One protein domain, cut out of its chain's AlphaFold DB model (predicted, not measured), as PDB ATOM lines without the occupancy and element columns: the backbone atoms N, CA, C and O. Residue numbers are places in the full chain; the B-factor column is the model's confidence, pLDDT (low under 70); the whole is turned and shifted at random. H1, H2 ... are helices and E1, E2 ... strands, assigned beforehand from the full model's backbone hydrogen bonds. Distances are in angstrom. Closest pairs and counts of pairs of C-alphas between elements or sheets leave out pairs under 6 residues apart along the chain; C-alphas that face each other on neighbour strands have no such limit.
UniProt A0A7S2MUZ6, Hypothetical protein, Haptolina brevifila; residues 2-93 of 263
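Overview. This is residues 2 to 93 of the 263 residues of the protein "Hypothetical protein" of Haptolina brevifila (UniProt A0A7S2MUZ6). Two separate two-stranded hairpins, E1 with E2 and E3 with E4, come near each other at one place between E1 and E3, and a helical arm leads away from the first hairpin: H2 runs out from the start of E1, and H1 hangs free at its far end. Residues 2 to 14 and 16 to 22 stick out, while the unnamed stretches 47 to 61 and 78 to 93 are tied together by a short parallel pairing of residues 54 to 55 with 88 to 89. The printed part has 92 residues with two named helices and four named strands, in the order H1 H2 E1 E2 E3 E4; each sheet, E1 - E2 and E3 - E4, is antiparallel, and the class is mixed, helices and strands. The whole is loose, with a radius of gyration of the C-alphas of 16.4 A, and only just elongated, spanning 49 by 32 by 26 A.

Arrangement. E1, residues 31 to 36, and E2, residues 41 to 46, form an antiparallel hairpin at 149 degrees between their directions; N 32 and O 45 are within hydrogen-bond range at 2.8 A, and N 34 and O 43 at 2.9 A. E3, residues 62 to 67, and E4, residues 72 to 77, form the other antiparallel hairpin, at 155 degrees, with N 63 and O 76 at 2.8 A and N 74 and O 65 at 2.8 A. Between E1 and E3 one pair of C-alphas is within 8 A, those of Leu 34 and Phe 66, 7.5 A apart. E4 is apart from E1 and E2. H2, residues 17 to 30, comes closest to E2 at the C-alphas of Arg 30 and Val 46, 6.2 A apart. H1, residues 2 to 10, is apart from H2 and from the four strands. Every O i to N i+4 pair in H1 and H2 is within hydrogen-bond range.

Along the chain. E1 begins at C-alpha 31 (-20.614, 31.636, 22.199) and is 15.2 A long; E2 and E3 are 15.1 A each. E4 is 16.1 A long and ends at C-alpha 77 (-41.046, 28.843, 23.378). H2 is 19.7 A long, and H1, 12.4 A, begins at C-alpha 2 (-11.376, 12.239, 25.684).

Size, cuts and confidence. The two C-alphas farthest apart are those of Glu 13 and Pro 80, 48.8 A. The printed part has no cut. The link from E2 to E3 is long, with 15 residues. The mean pLDDT of the printed part is 84.0; residues 2 to 12 and 35 to 42 are under 70.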
ATOM      1  N   ARG A   2     -11.001  12.047  27.107       48.41
ATOM      2  CA  ARG A   2     -11.376  12.239  25.684       48.41
ATOM      3  C   ARG A   2     -11.184  13.671  25.157       48.41
ATOM      4  O   ARG A   2     -10.715  13.830  24.041       48.41
ATOM      5  N   HIS A   3     -11.462  14.688  25.975       50.22
ATOM      6  CA  HIS A   3     -11.266  16.096  25.594       50.22
ATOM      7  C   HIS A   3      -9.783  16.427  25.358       50.22
ATOM      8  O   HIS A   3      -9.421  17.001  24.344       50.22
ATOM      9  N   THR A   4      -8.903  15.937  26.233       55.19
ATOM     10  CA  THR A   4      -7.448  16.118  26.128       55.19
ATOM     11  C   THR A   4      -6.864  15.464  24.872       55.19
ATOM     12  O   THR A   4      -5.968  16.026  24.256       55.19
ATOM     13  N   ALA A   5      -7.389  14.303  24.464       54.94
ATOM     14  CA  ALA A   5      -6.978  13.628  23.233       54.94
ATOM     15  C   ALA A   5      -7.455  14.367  21.970       54.94
ATOM     16  O   ALA A   5      -6.708  14.433  21.000       54.94
ATOM     17  N   LEU A   6      -8.658  14.959  21.995       56.47
ATOM     18  CA  LEU A   6      -9.157  15.816  20.915       56.47
ATOM     19  C   LEU A   6      -8.309  17.089  20.788       56.47
ATOM     20  O   LEU A   6      -7.844  17.397  19.699       56.47
ATOM     21  N   CYS A   7      -8.033  17.780  21.899       61.50
ATOM     22  CA  CYS A   7      -7.172  18.964  21.906       61.50
ATOM     23  C   CYS A   7      -5.740  18.641  21.451       61.50
ATOM     24  O   CYS A   7      -5.172  19.400  20.679       61.50
ATOM     25  N   ALA A   8      -5.169  17.506  21.870       62.53
ATOM     26  CA  ALA A   8      -3.838  17.077  21.434       62.53
ATOM     27  C   ALA A   8      -3.791  16.690  19.945       62.53
ATOM     28  O   ALA A   8      -2.785  16.936  19.288       62.53
ATOM     29  N   ALA A   9      -4.871  16.116  19.403       61.56
ATOM     30  CA  ALA A   9      -4.993  15.819  17.976       61.56
ATOM     31  C   ALA A   9      -5.197  17.088  17.126       61.56
ATOM     32  O   ALA A   9      -4.668  17.165  16.024       61.56
ATOM     33  N   LEU A  10      -5.921  18.086  17.647       61.94
ATOM     34  CA  LEU A  10      -6.108  19.397  17.009       61.94
ATOM     35  C   LEU A  10      -4.861  20.291  17.102       61.94
ATOM     36  O   LEU A  10      -4.657  21.136  16.242       61.94
ATOM     37  N   ALA A  11      -4.023  20.100  18.124       60.88
ATOM     38  CA  ALA A  11      -2.784  20.851  18.347       60.88
ATOM     39  C   ALA A  11      -1.538  20.205  17.708       60.88
ATOM     40  O   ALA A  11      -0.420  20.649  17.971       60.88
ATOM     41  N   ALA A  12      -1.703  19.139  16.916       62.19
ATOM     42  CA  ALA A  12      -0.585  18.424  16.294       62.19
ATOM     43  C   ALA A  12       0.173  19.284  15.263       62.19
ATOM     44  O   ALA A  12       1.366  19.071  15.048       62.19
ATOM     45  N   GLU A  13      -0.496  20.286  14.687       71.50
ATOM     46  CA  GLU A  13       0.092  21.341  13.863       71.50
ATOM     47  C   GLU A  13      -0.432  22.701  14.344       71.50
ATOM     48  O   GLU A  13      -1.567  22.813  14.808       71.50
ATOM     49  N   ALA A  14       0.402  23.741  14.273       78.06
ATOM     50  CA  ALA A  14      -0.047  25.090  14.603       78.06
ATOM     51  C   ALA A  14      -1.140  25.520  13.601       78.06
ATOM     52  O   ALA A  14      -0.926  25.361  12.396       78.06
ATOM     53  N   PRO A  15      -2.284  26.063  14.061       83.25
ATOM     54  CA  PRO A  15      -3.360  26.474  13.166       83.25
ATOM     55  C   PRO A  15      -2.869  27.562  12.212       83.25
ATOM     56  O   PRO A  15      -2.063  28.423  12.586       83.25
ATOM     57  N   SER A  16      -3.374  27.556  10.977       88.50
ATOM     58  CA  SER A  16      -3.119  28.668  10.070       88.50
ATOM     59  C   SER A  16      -3.786  29.940  10.598       88.50
ATOM     60  O   SER A  16      -4.721  29.898  11.402       88.50
ATOM     61  N   TRP A  17      -3.358  31.101  10.102       90.25
ATOM     62  CA  TRP A  17      -4.047  32.356  10.412       90.25
ATOM     63  C   TRP A  17      -5.536  32.315  10.030       90.25
ATOM     64  O   TRP A  17      -6.372  32.890  10.720       90.25
ATOM     65  N   HIS A  18      -5.882  31.592   8.960       93.69
ATOM     66  CA  HIS A  18      -7.268  31.415   8.543       93.69
ATOM     67  C   HIS A  18      -8.076  30.591   9.555       93.69
ATOM     68  O   HIS A  18      -9.181  30.995   9.908       93.69
ATOM     69  N   ASP A  19      -7.513  29.491  10.064       91.12
ATOM     70  CA  ASP A  19      -8.176  28.650  11.070       91.12
ATOM     71  C   ASP A  19      -8.378  29.411  12.382       91.12
ATOM     72  O   ASP A  19      -9.436  29.307  13.003       91.12
ATOM     73  N   PHE A  20      -7.391  30.225  12.776       89.75
ATOM     74  CA  PHE A  20      -7.515  31.112  13.928       89.75
ATOM     75  C   PHE A  20      -8.656  32.122  13.743       89.75
ATOM     76  O   PHE A  20      -9.516  32.229  14.614       89.75
ATOM     77  N   LEU A  21      -8.701  32.828  12.606       94.12
ATOM     78  CA  LEU A  21      -9.766  33.793  12.319       94.12
ATOM     79  C   LEU A  21     -11.148  33.137  12.275       94.12
ATOM     80  O   LEU A  21     -12.104  33.700  12.802       94.12
ATOM     81  N   TRP A  22     -11.258  31.953  11.670       94.44
ATOM     82  CA  TRP A  22     -12.506  31.193  11.642       94.44
ATOM     83  C   TRP A  22     -12.948  30.792  13.054       94.44
ATOM     84  O   TRP A  22     -14.095  31.030  13.423       94.44
ATOM     85  N   GLY A  23     -12.037  30.241  13.860       93.19
ATOM     86  CA  GLY A  23     -12.331  29.837  15.234       93.19
ATOM     87  C   GLY A  23     -12.730  31.022  16.113       93.19
ATOM     88  O   GLY A  23     -13.701  30.930  16.863       93.19
ATOM     89  N   TRP A  24     -12.041  32.155  15.970       92.44
ATOM     90  CA  TRP A  24     -12.387  33.391  16.668       92.44
ATOM     91  C   TRP A  24     -13.760  33.919  16.247       92.44
ATOM     92  O   TRP A  24     -14.583  34.216  17.103       92.44
ATOM     93  N   ALA A  25     -14.052  33.962  14.942       94.19
ATOM     94  CA  ALA A  25     -15.358  34.388  14.443       94.19
ATOM     95  C   ALA A  25     -16.496  33.486  14.948       94.19
ATOM     96  O   ALA A  25     -17.584  33.977  15.239       94.19
ATOM     97  N   VAL A  26     -16.260  32.175  15.085       94.12
ATOM     98  CA  VAL A  26     -17.224  31.248  15.698       94.12
ATOM     99  C   VAL A  26     -17.446  31.585  17.169       94.12
ATOM    100  O   VAL A  26     -18.596  31.673  17.586       94.12
ATOM    101  N   LEU A  27     -16.384  31.787  17.950       91.75
ATOM    102  CA  LEU A  27     -16.519  32.137  19.366       91.75
ATOM    103  C   LEU A  27     -17.270  33.458  19.545       91.75
ATOM    104  O   LEU A  27     -18.245  33.498  20.283       91.75
ATOM    105  N   GLU A  28     -16.874  34.497  18.817       92.12
ATOM    106  CA  GLU A  28     -17.457  35.836  18.923       92.12
ATOM    107  C   GLU A  28     -18.944  35.870  18.529       92.12
ATOM    108  O   GLU A  28     -19.744  36.533  19.183       92.12
ATOM    109  N   SER A  29     -19.338  35.125  17.487       94.62
ATOM    110  CA  SER A  29     -20.710  35.169  16.954       94.62
ATOM    111  C   SER A  29     -21.672  34.137  17.549       94.62
ATOM    112  O   SER A  29     -22.881  34.255  17.339       94.62
ATOM    113  N   ARG A  30     -21.173  33.091  18.229       94.50
ATOM    114  CA  ARG A  30     -21.986  31.928  18.656       94.50
ATOM    115  C   ARG A  30     -21.820  31.527  20.113       94.50
ATOM    116  O   ARG A  30     -22.635  30.740  20.602       94.50
ATOM    117  N   ALA A  31     -20.769  31.978  20.796       91.31
ATOM    118  CA  ALA A  31     -20.614  31.636  22.199       91.31
ATOM    119  C   ALA A  31     -21.654  32.372  23.048       91.31
ATOM    120  O   ALA A  31     -21.987  33.532  22.825       91.31
ATOM    121  N   ILE A  32     -22.145  31.673  24.059       87.44
ATOM    122  CA  ILE A  32     -22.948  32.223  25.138       87.44
ATOM    123  C   ILE A  32     -22.069  32.386  26.371       87.44
ATOM    124  O   ILE A  32     -21.150  31.598  26.615       87.44
ATOM    125  N   PHE A  33     -22.389  33.395  27.171       80.38
ATOM    126  CA  PHE A  33     -21.769  33.582  28.469       80.38
ATOM    127  C   PHE A  33     -22.562  32.818  29.531       80.38
ATOM    128  O   PHE A  33     -23.719  33.142  29.812       80.38
ATOM    129  N   LEU A  34     -21.948  31.792  30.116       75.12
ATOM    130  CA  LEU A  34     -22.509  31.052  31.237       75.12
ATOM    131  C   LEU A  34     -21.985  31.657  32.537       75.12
ATOM    132  O   LEU A  34     -20.811  31.528  32.881       75.12
ATOM    133  N   CYS A  35     -22.876  32.330  33.258       65.69
ATOM    134  CA  CYS A  35     -22.591  32.875  34.575       65.69
ATOM    135  C   CYS A  35     -23.222  31.964  35.636       65.69
ATOM    136  O   CYS A  35     -24.352  32.199  36.058       65.69
ATOM    137  N   ASP A  36     -22.511  30.906  36.033       63.72
ATOM    138  CA  ASP A  36     -22.926  30.031  37.134       63.72
ATOM    139  C   ASP A  36     -21.791  29.866  38.151       63.72
ATOM    140  O   ASP A  36     -20.744  29.282  37.868       63.72
ATOM    141  N   GLU A  37     -22.030  30.351  39.369       61.81
ATOM    142  CA  GLU A  37     -21.116  30.221  40.506       61.81
ATOM    143  C   GLU A  37     -20.788  28.752  40.843       61.81
ATOM    144  O   GLU A  37     -19.704  28.465  41.349       61.81
ATOM    145  N   HIS A  38     -21.675  27.801  40.517       58.56
ATOM    146  CA  HIS A  38     -21.488  26.364  40.770       58.56
ATOM    147  C   HIS A  38     -20.538  25.710  39.766       58.56
ATOM    148  O   HIS A  38     -19.894  24.712  40.094       58.56
ATOM    149  N   LEU A  39     -20.429  26.273  38.558       56.31
ATOM    150  CA  LEU A  39     -19.423  25.876  37.572       56.31
ATOM    151  C   LEU A  39     -18.042  26.457  37.914       56.31
ATOM    152  O   LEU A  39     -17.039  26.031  37.347       56.31
ATOM    153  N   GLY A  40     -17.971  27.379  38.883       44.78
ATOM    154  CA  GLY A  40     -16.727  27.949  39.395       44.78
ATOM    155  C   GLY A  40     -16.018  28.888  38.417       44.78
ATOM    156  O   GLY A  40     -14.885  29.286  38.687       44.78
ATOM    157  N   ALA A  41     -16.658  29.239  37.297       48.19
ATOM    158  CA  ALA A  41     -16.090  30.112  36.284       48.19
ATOM    159  C   ALA A  41     -17.168  30.798  35.432       48.19
ATOM    160  O   ALA A  41     -18.226  30.244  35.137       48.19
ATOM    161  N   HIS A  42     -16.845  32.019  35.015       61.47
ATOM    162  CA  HIS A  42     -17.497  32.729  33.925       61.47
ATOM    163  C   HIS A  42     -17.005  32.134  32.602       61.47
ATOM    164  O   HIS A  42     -15.935  32.512  32.118       61.47
ATOM    165  N   GLU A  43     -17.729  31.163  32.048       73.75
ATOM    166  CA  GLU A  43     -17.259  30.431  30.869       73.75
ATOM    167  C   GLU A  43     -17.992  30.843  29.595       73.75
ATOM    168  O   GLU A  43     -19.210  31.025  29.561       73.75
ATOM    169  N   TRP A  44     -17.215  30.953  28.521       82.12
ATOM    170  CA  TRP A  44     -17.734  31.004  27.164       82.12
ATOM    171  C   TRP A  44     -18.038  29.577  26.726       82.12
ATOM    172  O   TRP A  44     -17.164  28.710  26.765       82.12
ATOM    173  N   ALA A  45     -19.264  29.335  26.281       86.06
ATOM    174  CA  ALA A  45     -19.674  28.031  25.785       86.06
ATOM    175  C   ALA A  45     -20.371  28.172  24.438       86.06
ATOM    176  O   ALA A  45     -21.161  29.082  24.234       86.06
ATOM    177  N   VAL A  46     -20.133  27.237  23.524       89.12
ATOM    178  CA  VAL A  46     -20.984  27.088  22.340       89.12
ATOM    179  C   VAL A  46     -22.045  26.057  22.687       89.12
ATOM    180  O   VAL A  46     -21.706  24.923  23.028       89.12
ATOM    181  N   ALA A  47     -23.317  26.448  22.626       88.81
ATOM    182  CA  ALA A  47     -24.448  25.569  22.896       88.81
ATOM    183  C   ALA A  47     -25.026  25.054  21.564       88.81
ATOM    184  O   ALA A  47     -25.773  25.789  20.912       88.81
ATOM    185  N   PRO A  48     -24.712  23.808  21.145       89.56
ATOM    186  CA  PRO A  48     -25.153  23.294  19.853       89.56
ATOM    187  C   PRO A  48     -26.674  23.333  19.719       89.56
ATOM    188  O   PRO A  48     -27.391  23.182  20.711       89.56
ATOM    189  N   VAL A  49     -27.160  23.476  18.485       88.56
ATOM    190  CA  VAL A  49     -28.580  23.666  18.122       88.56
ATOM    191  C   VAL A  49     -29.088  25.061  18.464       88.56
ATOM    192  O   VAL A  49     -29.723  25.685  17.622       88.56
ATOM    193  N   GLY A  50     -28.809  25.572  19.660       88.38
ATOM    194  CA  GLY A  50     -29.243  26.916  20.026       88.38
ATOM    195  C   GLY A  50     -28.497  28.031  19.318       88.38
ATOM    196  O   GLY A  50     -29.087  29.070  19.036       88.38
ATOM    197  N   ASP A  51     -27.241  27.785  18.952       92.75
ATOM    198  CA  ASP A  51     -26.438  28.683  18.123       92.75
ATOM    199  C   ASP A  51     -26.949  28.805  16.671       92.75
ATOM    200  O   ASP A  51     -26.417  29.584  15.880       92.75
ATOM    201  N   LEU A  52     -27.978  28.037  16.293       95.25
ATOM    202  CA  LEU A  52     -28.667  28.163  15.006       95.25
ATOM    203  C   LEU A  52     -29.832  29.161  15.041       95.25
ATOM    204  O   LEU A  52     -30.313  29.544  13.977       95.25
ATOM    205  N   PHE A  53     -30.319  29.560  16.222       96.25
ATOM    206  CA  PHE A  53     -31.411  30.527  16.318       96.25
ATOM    207  C   PHE A  53     -30.912  31.925  15.977       96.25
ATOM    208  O   PHE A  53     -29.966  32.404  16.598       96.25
ATOM    209  N   ASN A  54     -31.571  32.595  15.033       96.94
ATOM    210  CA  ASN A  54     -31.232  33.961  14.636       96.94
ATOM    211  C   ASN A  54     -31.704  35.000  15.664       96.94
ATOM    212  O   ASN A  54     -32.566  34.732  16.507       96.94
ATOM    213  N   HIS A  55     -31.142  36.205  15.571       96.25
ATOM    214  CA  HIS A  55     -31.516  37.341  16.407       96.25
ATOM    215  C   HIS A  55     -32.883  37.921  16.019       96.25
ATOM    216  O   HIS A  55     -33.165  38.143  14.844       96.25
ATOM    217  N   HIS A  56     -33.688  38.281  17.017       95.06
ATOM    218  CA  HIS A  56     -34.830  39.174  16.863       95.06
ATOM    219  C   HIS A  56     -34.834  40.216  17.988       95.06
ATOM    220  O   HIS A  56     -34.849  39.870  19.169       95.06
ATOM    221  N   SER A  57     -34.883  41.500  17.621       91.06
ATOM    222  CA  SER A  57     -34.618  42.621  18.533       91.06
ATOM    223  C   SER A  57     -35.752  42.945  19.512       91.06
ATOM    224  O   SER A  57     -35.491  43.433  20.603       91.06
ATOM    225  N   SER A  58     -37.014  42.676  19.156       88.62
ATOM    226  CA  SER A  58     -38.171  43.081  19.984       88.62
ATOM    227  C   SER A  58     -39.106  41.953  20.435       88.62
ATOM    228  O   SER A  58     -39.698  42.038  21.508       88.62
ATOM    229  N   ALA A  59     -39.262  40.897  19.639       91.75
ATOM    230  CA  ALA A  59     -40.205  39.807  19.888       91.75
ATOM    231  C   ALA A  59     -39.592  38.424  19.581       91.75
ATOM    232  O   ALA A  59     -40.089  37.718  18.696       91.75
ATOM    233  N   PRO A  60     -38.521  38.017  20.295       95.12
ATOM    234  CA  PRO A  60     -37.940  36.688  20.129       95.12
ATOM    235  C   PRO A  60     -38.980  35.601  20.419       95.12
ATOM    236  O   PRO A  60     -39.817  35.728  21.318       95.12
ATOM    237  N   SER A  61     -38.948  34.520  19.646       96.94
ATOM    238  CA  SER A  61     -39.892  33.409  19.798       96.94
ATOM    239  C   SER A  61     -39.406  32.342  20.787       96.94
ATOM    240  O   SER A  61     -40.202  31.525  21.263       96.94
ATOM    241  N   VAL A  62     -38.127  32.398  21.168       96.19
ATOM    242  CA  VAL A  62     -37.473  31.500  22.119       96.19
ATOM    243  C   VAL A  62     -36.842  32.297  23.264       96.19
ATOM    244  O   VAL A  62     -36.182  33.312  23.057       96.19
ATOM    245  N   SER A  63     -37.013  31.806  24.489       93.31
ATOM    246  CA  SER A  63     -36.208  32.183  25.653       93.31
ATOM    247  C   SER A  63     -35.181  31.090  25.935       93.31
ATOM    248  O   SER A  63     -35.529  29.906  25.881       93.31
ATOM    249  N   ALA A  64     -33.956  31.471  26.285       90.00
ATOM    250  CA  ALA A  64     -32.878  30.545  26.602       90.00
ATOM    251  C   ALA A  64     -32.306  30.812  27.999       90.00
ATOM    252  O   ALA A  64     -32.287  31.956  28.448       90.00
ATOM    253  N   GLY A  65     -31.831  29.771  28.675       87.81
ATOM    254  CA  GLY A  65     -31.154  29.913  29.960       87.81
ATOM    255  C   GLY A  65     -30.586  28.599  30.474       87.81
ATOM    256  O   GLY A  65     -31.037  27.520  30.087       87.81
ATOM    257  N   PHE A  66     -29.593  28.692  31.355       85.69
ATOM    258  CA  PHE A  66     -29.042  27.527  32.034       85.69
ATOM    259  C   PHE A  66     -29.946  27.127  33.205       85.69
ATOM    260  O   PHE A  66     -30.318  27.957  34.034       85.69
ATOM    261  N   ASP A  67     -30.351  25.863  33.238       86.50
ATOM    262  CA  ASP A  67     -31.155  25.282  34.304       86.50
ATOM    263  C   ASP A  67     -30.246  24.505  35.259       86.50
ATOM    264  O   ASP A  67     -29.846  23.372  34.983       86.50
ATOM    265  N   ASN A  68     -29.962  25.110  36.413       82.81
ATOM    266  CA  ASN A  68     -29.072  24.548  37.431       82.81
ATOM    267  C   ASN A  68     -29.598  23.235  38.031       82.81
ATOM    268  O   ASN A  68     -28.815  22.449  38.558       82.81
ATOM    269  N   GLN A  69     -30.910  22.976  37.977       86.62
ATOM    270  CA  GLN A  69     -31.471  21.731  38.515       86.62
ATOM    271  C   GLN A  69     -31.170  20.546  37.601       86.62
ATOM    272  O   GLN A  69     -30.921  19.439  38.079       86.62
ATOM    273  N   THR A  70     -31.213  20.773  36.290       87.81
ATOM    274  CA  THR A  70     -30.967  19.737  35.280       87.81
ATOM    275  C   THR A  70     -29.526  19.736  34.769       87.81
ATOM    276  O   THR A  70     -29.097  18.744  34.180       87.81
ATOM    277  N   GLY A  71     -28.765  20.807  35.013       83.75
ATOM    278  CA  GLY A  71     -27.413  21.002  34.488       83.75
ATOM    279  C   GLY A  71     -27.395  21.196  32.970       83.75
ATOM    280  O   GLY A  71     -26.430  20.811  32.310       83.75
ATOM    281  N   MET A  72     -28.483  21.718  32.397       85.19
ATOM    282  CA  MET A  72     -28.672  21.835  30.953       85.19
ATOM    283  C   MET A  72     -28.944  23.274  30.539       85.19
ATOM    284  O   MET A  72     -29.627  24.019  31.234       85.19
ATOM    285  N   PHE A  73     -28.486  23.641  29.346       86.56
ATOM    286  CA  PHE A  73     -28.945  24.862  28.700       86.56
ATOM    287  C   PHE A  73     -30.275  24.593  27.986       86.56
ATOM    288  O   PHE A  73     -30.372  23.692  27.149       86.56
ATOM    289  N   VAL A  74     -31.316  25.334  28.359       91.31
ATOM    290  CA  VAL A  74     -32.704  25.055  27.989       91.31
ATOM    291  C   VAL A  74     -33.260  26.170  27.117       91.31
ATOM    292  O   VAL A  74     -33.175  27.345  27.460       91.31
ATOM    293  N   TYR A  75     -33.915  25.772  26.028       92.62
ATOM    294  CA  TYR A  75     -34.654  26.647  25.123       92.62
ATOM    295  C   TYR A  75     -36.152  26.398  25.293       92.62
ATOM    296  O   TYR A  75     -36.607  25.252  25.270       92.62
ATOM    297  N   ARG A  76     -36.931  27.462  25.480       95.12
ATOM    298  CA  ARG A  76     -38.388  27.394  25.669       95.12
ATOM    299  C   ARG A  76     -39.072  28.354  24.712       95.12
ATOM    300  O   ARG A  76     -38.599  29.468  24.525       95.12
ATOM    301  N   ALA A  77     -40.197  27.937  24.139       96.31
ATOM    302  CA  ALA A  77     -41.046  28.843  23.378       96.31
ATOM    303  C   ALA A  77     -41.543  29.971  24.296       96.31
ATOM    304  O   ALA A  77     -42.128  29.699  25.346       96.31
ATOM    305  N   ALA A  78     -41.313  31.223  23.903       95.62
ATOM    306  CA  ALA A  78     -41.739  32.402  24.661       95.62
ATOM    307  C   ALA A  78     -43.217  32.761  24.410       95.62
ATOM    308  O   ALA A  78     -43.826  33.520  25.160       95.62
ATOM    309  N   ARG A  79     -43.803  32.204  23.346       95.31
ATOM    310  CA  ARG A  79     -45.191  32.404  22.917       95.31
ATOM    311  C   ARG A  79     -45.673  31.200  22.095       95.31
ATOM    312  O   ARG A  79     -44.846  30.371  21.719       95.31
ATOM    313  N   PRO A  80     -46.977  31.090  21.782       95.88
ATOM    314  CA  PRO A  80     -47.448  30.135  20.785       95.88
ATOM    315  C   PRO A  80     -46.714  30.319  19.449       95.88
ATOM    316  O   PRO A  80     -46.487  31.451  19.011       95.88
ATOM    317  N   LEU A  81     -46.349  29.199  18.824       96.38
ATOM    318  CA  LEU A  81     -45.573  29.145  17.586       96.38
ATOM    319  C   LEU A  81     -46.408  28.487  16.492       96.38
ATOM    320  O   LEU A  81     -47.039  27.452  16.731       96.38
ATOM    321  N   ALA A  82     -46.401  29.070  15.298       96.25
ATOM    322  CA  ALA A  82     -46.990  28.430  14.132       96.25
ATOM    323  C   ALA A  82     -46.041  27.364  13.561       96.25
ATOM    324  O   ALA A  82     -44.819  27.441  13.690       96.25
ATOM    325  N   ALA A  83     -46.602  26.352  12.895       97.12
ATOM    326  CA  ALA A  83     -45.784  25.412  12.136       97.12
ATOM    327  C   ALA A  83     -44.992  26.169  11.054       97.12
ATOM    328  O   ALA A  83     -45.553  27.025  10.372       97.12
ATOM    329  N   SER A  84     -43.707  25.834  10.909       96.19
ATOM    330  CA  SER A  84     -42.764  26.477   9.976       96.19
ATOM    331  C   SER A  84     -42.404  27.934  10.290       96.19
ATOM    332  O   SER A  84     -41.739  28.574   9.481       96.19
ATOM    333  N   GLU A  85     -42.798  28.452  11.453       96.25
ATOM    334  CA  GLU A  85     -42.310  29.737  11.940       96.25
ATOM    335  C   GLU A  85     -40.843  29.645  12.384       96.25
ATOM    336  O   GLU A  85     -40.428  28.651  12.986       96.25
ATOM    337  N   GLU A  86     -40.058  30.684  12.098       96.69
ATOM    338  CA  GLU A  86     -38.670  30.767  12.541       96.69
ATOM    339  C   GLU A  86     -38.561  30.885  14.071       96.69
ATOM    340  O   GLU A  86     -39.288  31.630  14.739       96.69
ATOM    341  N   LEU A  87     -37.601  30.148  14.626       97.06
ATOM    342  CA  LEU A  87     -37.234  30.226  16.031       97.06
ATOM    343  C   LEU A  87     -36.102  31.237  16.212       97.06
ATOM    344  O   LEU A  87     -35.025  31.067  15.641       97.06
ATOM    345  N   THR A  88     -36.345  32.272  17.010       97.44
ATOM    346  CA  THR A  88     -35.430  33.400  17.194       97.44
ATOM    347  C   THR A  88     -35.148  33.663  18.666       97.44
ATOM    348  O   THR A  88     -36.017  33.498  19.526       97.44
ATOM    349  N   LEU A  89     -33.922  34.099  18.948       95.44
ATOM    350  CA  LEU A  89     -33.458  34.540  20.260       95.44
ATOM    351  C   LEU A  89     -33.246  36.052  20.275       95.44
ATOM    352  O   LEU A  89     -33.052  36.685  19.241       95.44
ATOM    353  N   HIS A  90     -33.199  36.626  21.472       94.06
ATOM    354  CA  HIS A  90     -32.637  37.954  21.670       94.06
ATOM    355  C   HIS A  90     -31.196  37.804  22.162       94.06
ATOM    356  O   HIS A  90     -30.971  37.361  23.285       94.06
ATOM    357  N   TYR A  91     -30.229  38.146  21.311       93.88
ATOM    358  CA  TYR A  91     -28.797  37.988  21.624       93.88
ATOM    359  C   TYR A  91     -28.310  38.933  22.729       93.88
ATOM    360  O   TYR A  91     -27.320  38.651  23.390       93.88
ATOM    361  N   GLY A  92     -29.025  40.033  22.953       91.75
ATOM    362  CA  GLY A  92     -28.633  41.077  23.887       91.75
ATOM    363  C   GLY A  92     -28.951  42.456  23.316       91.75
ATOM    364  O   GLY A  92     -29.246  42.564  22.121       91.75
ATOM    365  N   PRO A  93     -28.931  43.506  24.156       93.31
ATOM    366  CA  PRO A  93     -29.217  44.874  23.744       93.31
ATOM    367  C   PRO A  93     -28.023  45.477  22.989       93.31
ATOM    368  O   PRO A  93     -27.344  46.383  23.469       93.31
TER     369      PRO A  93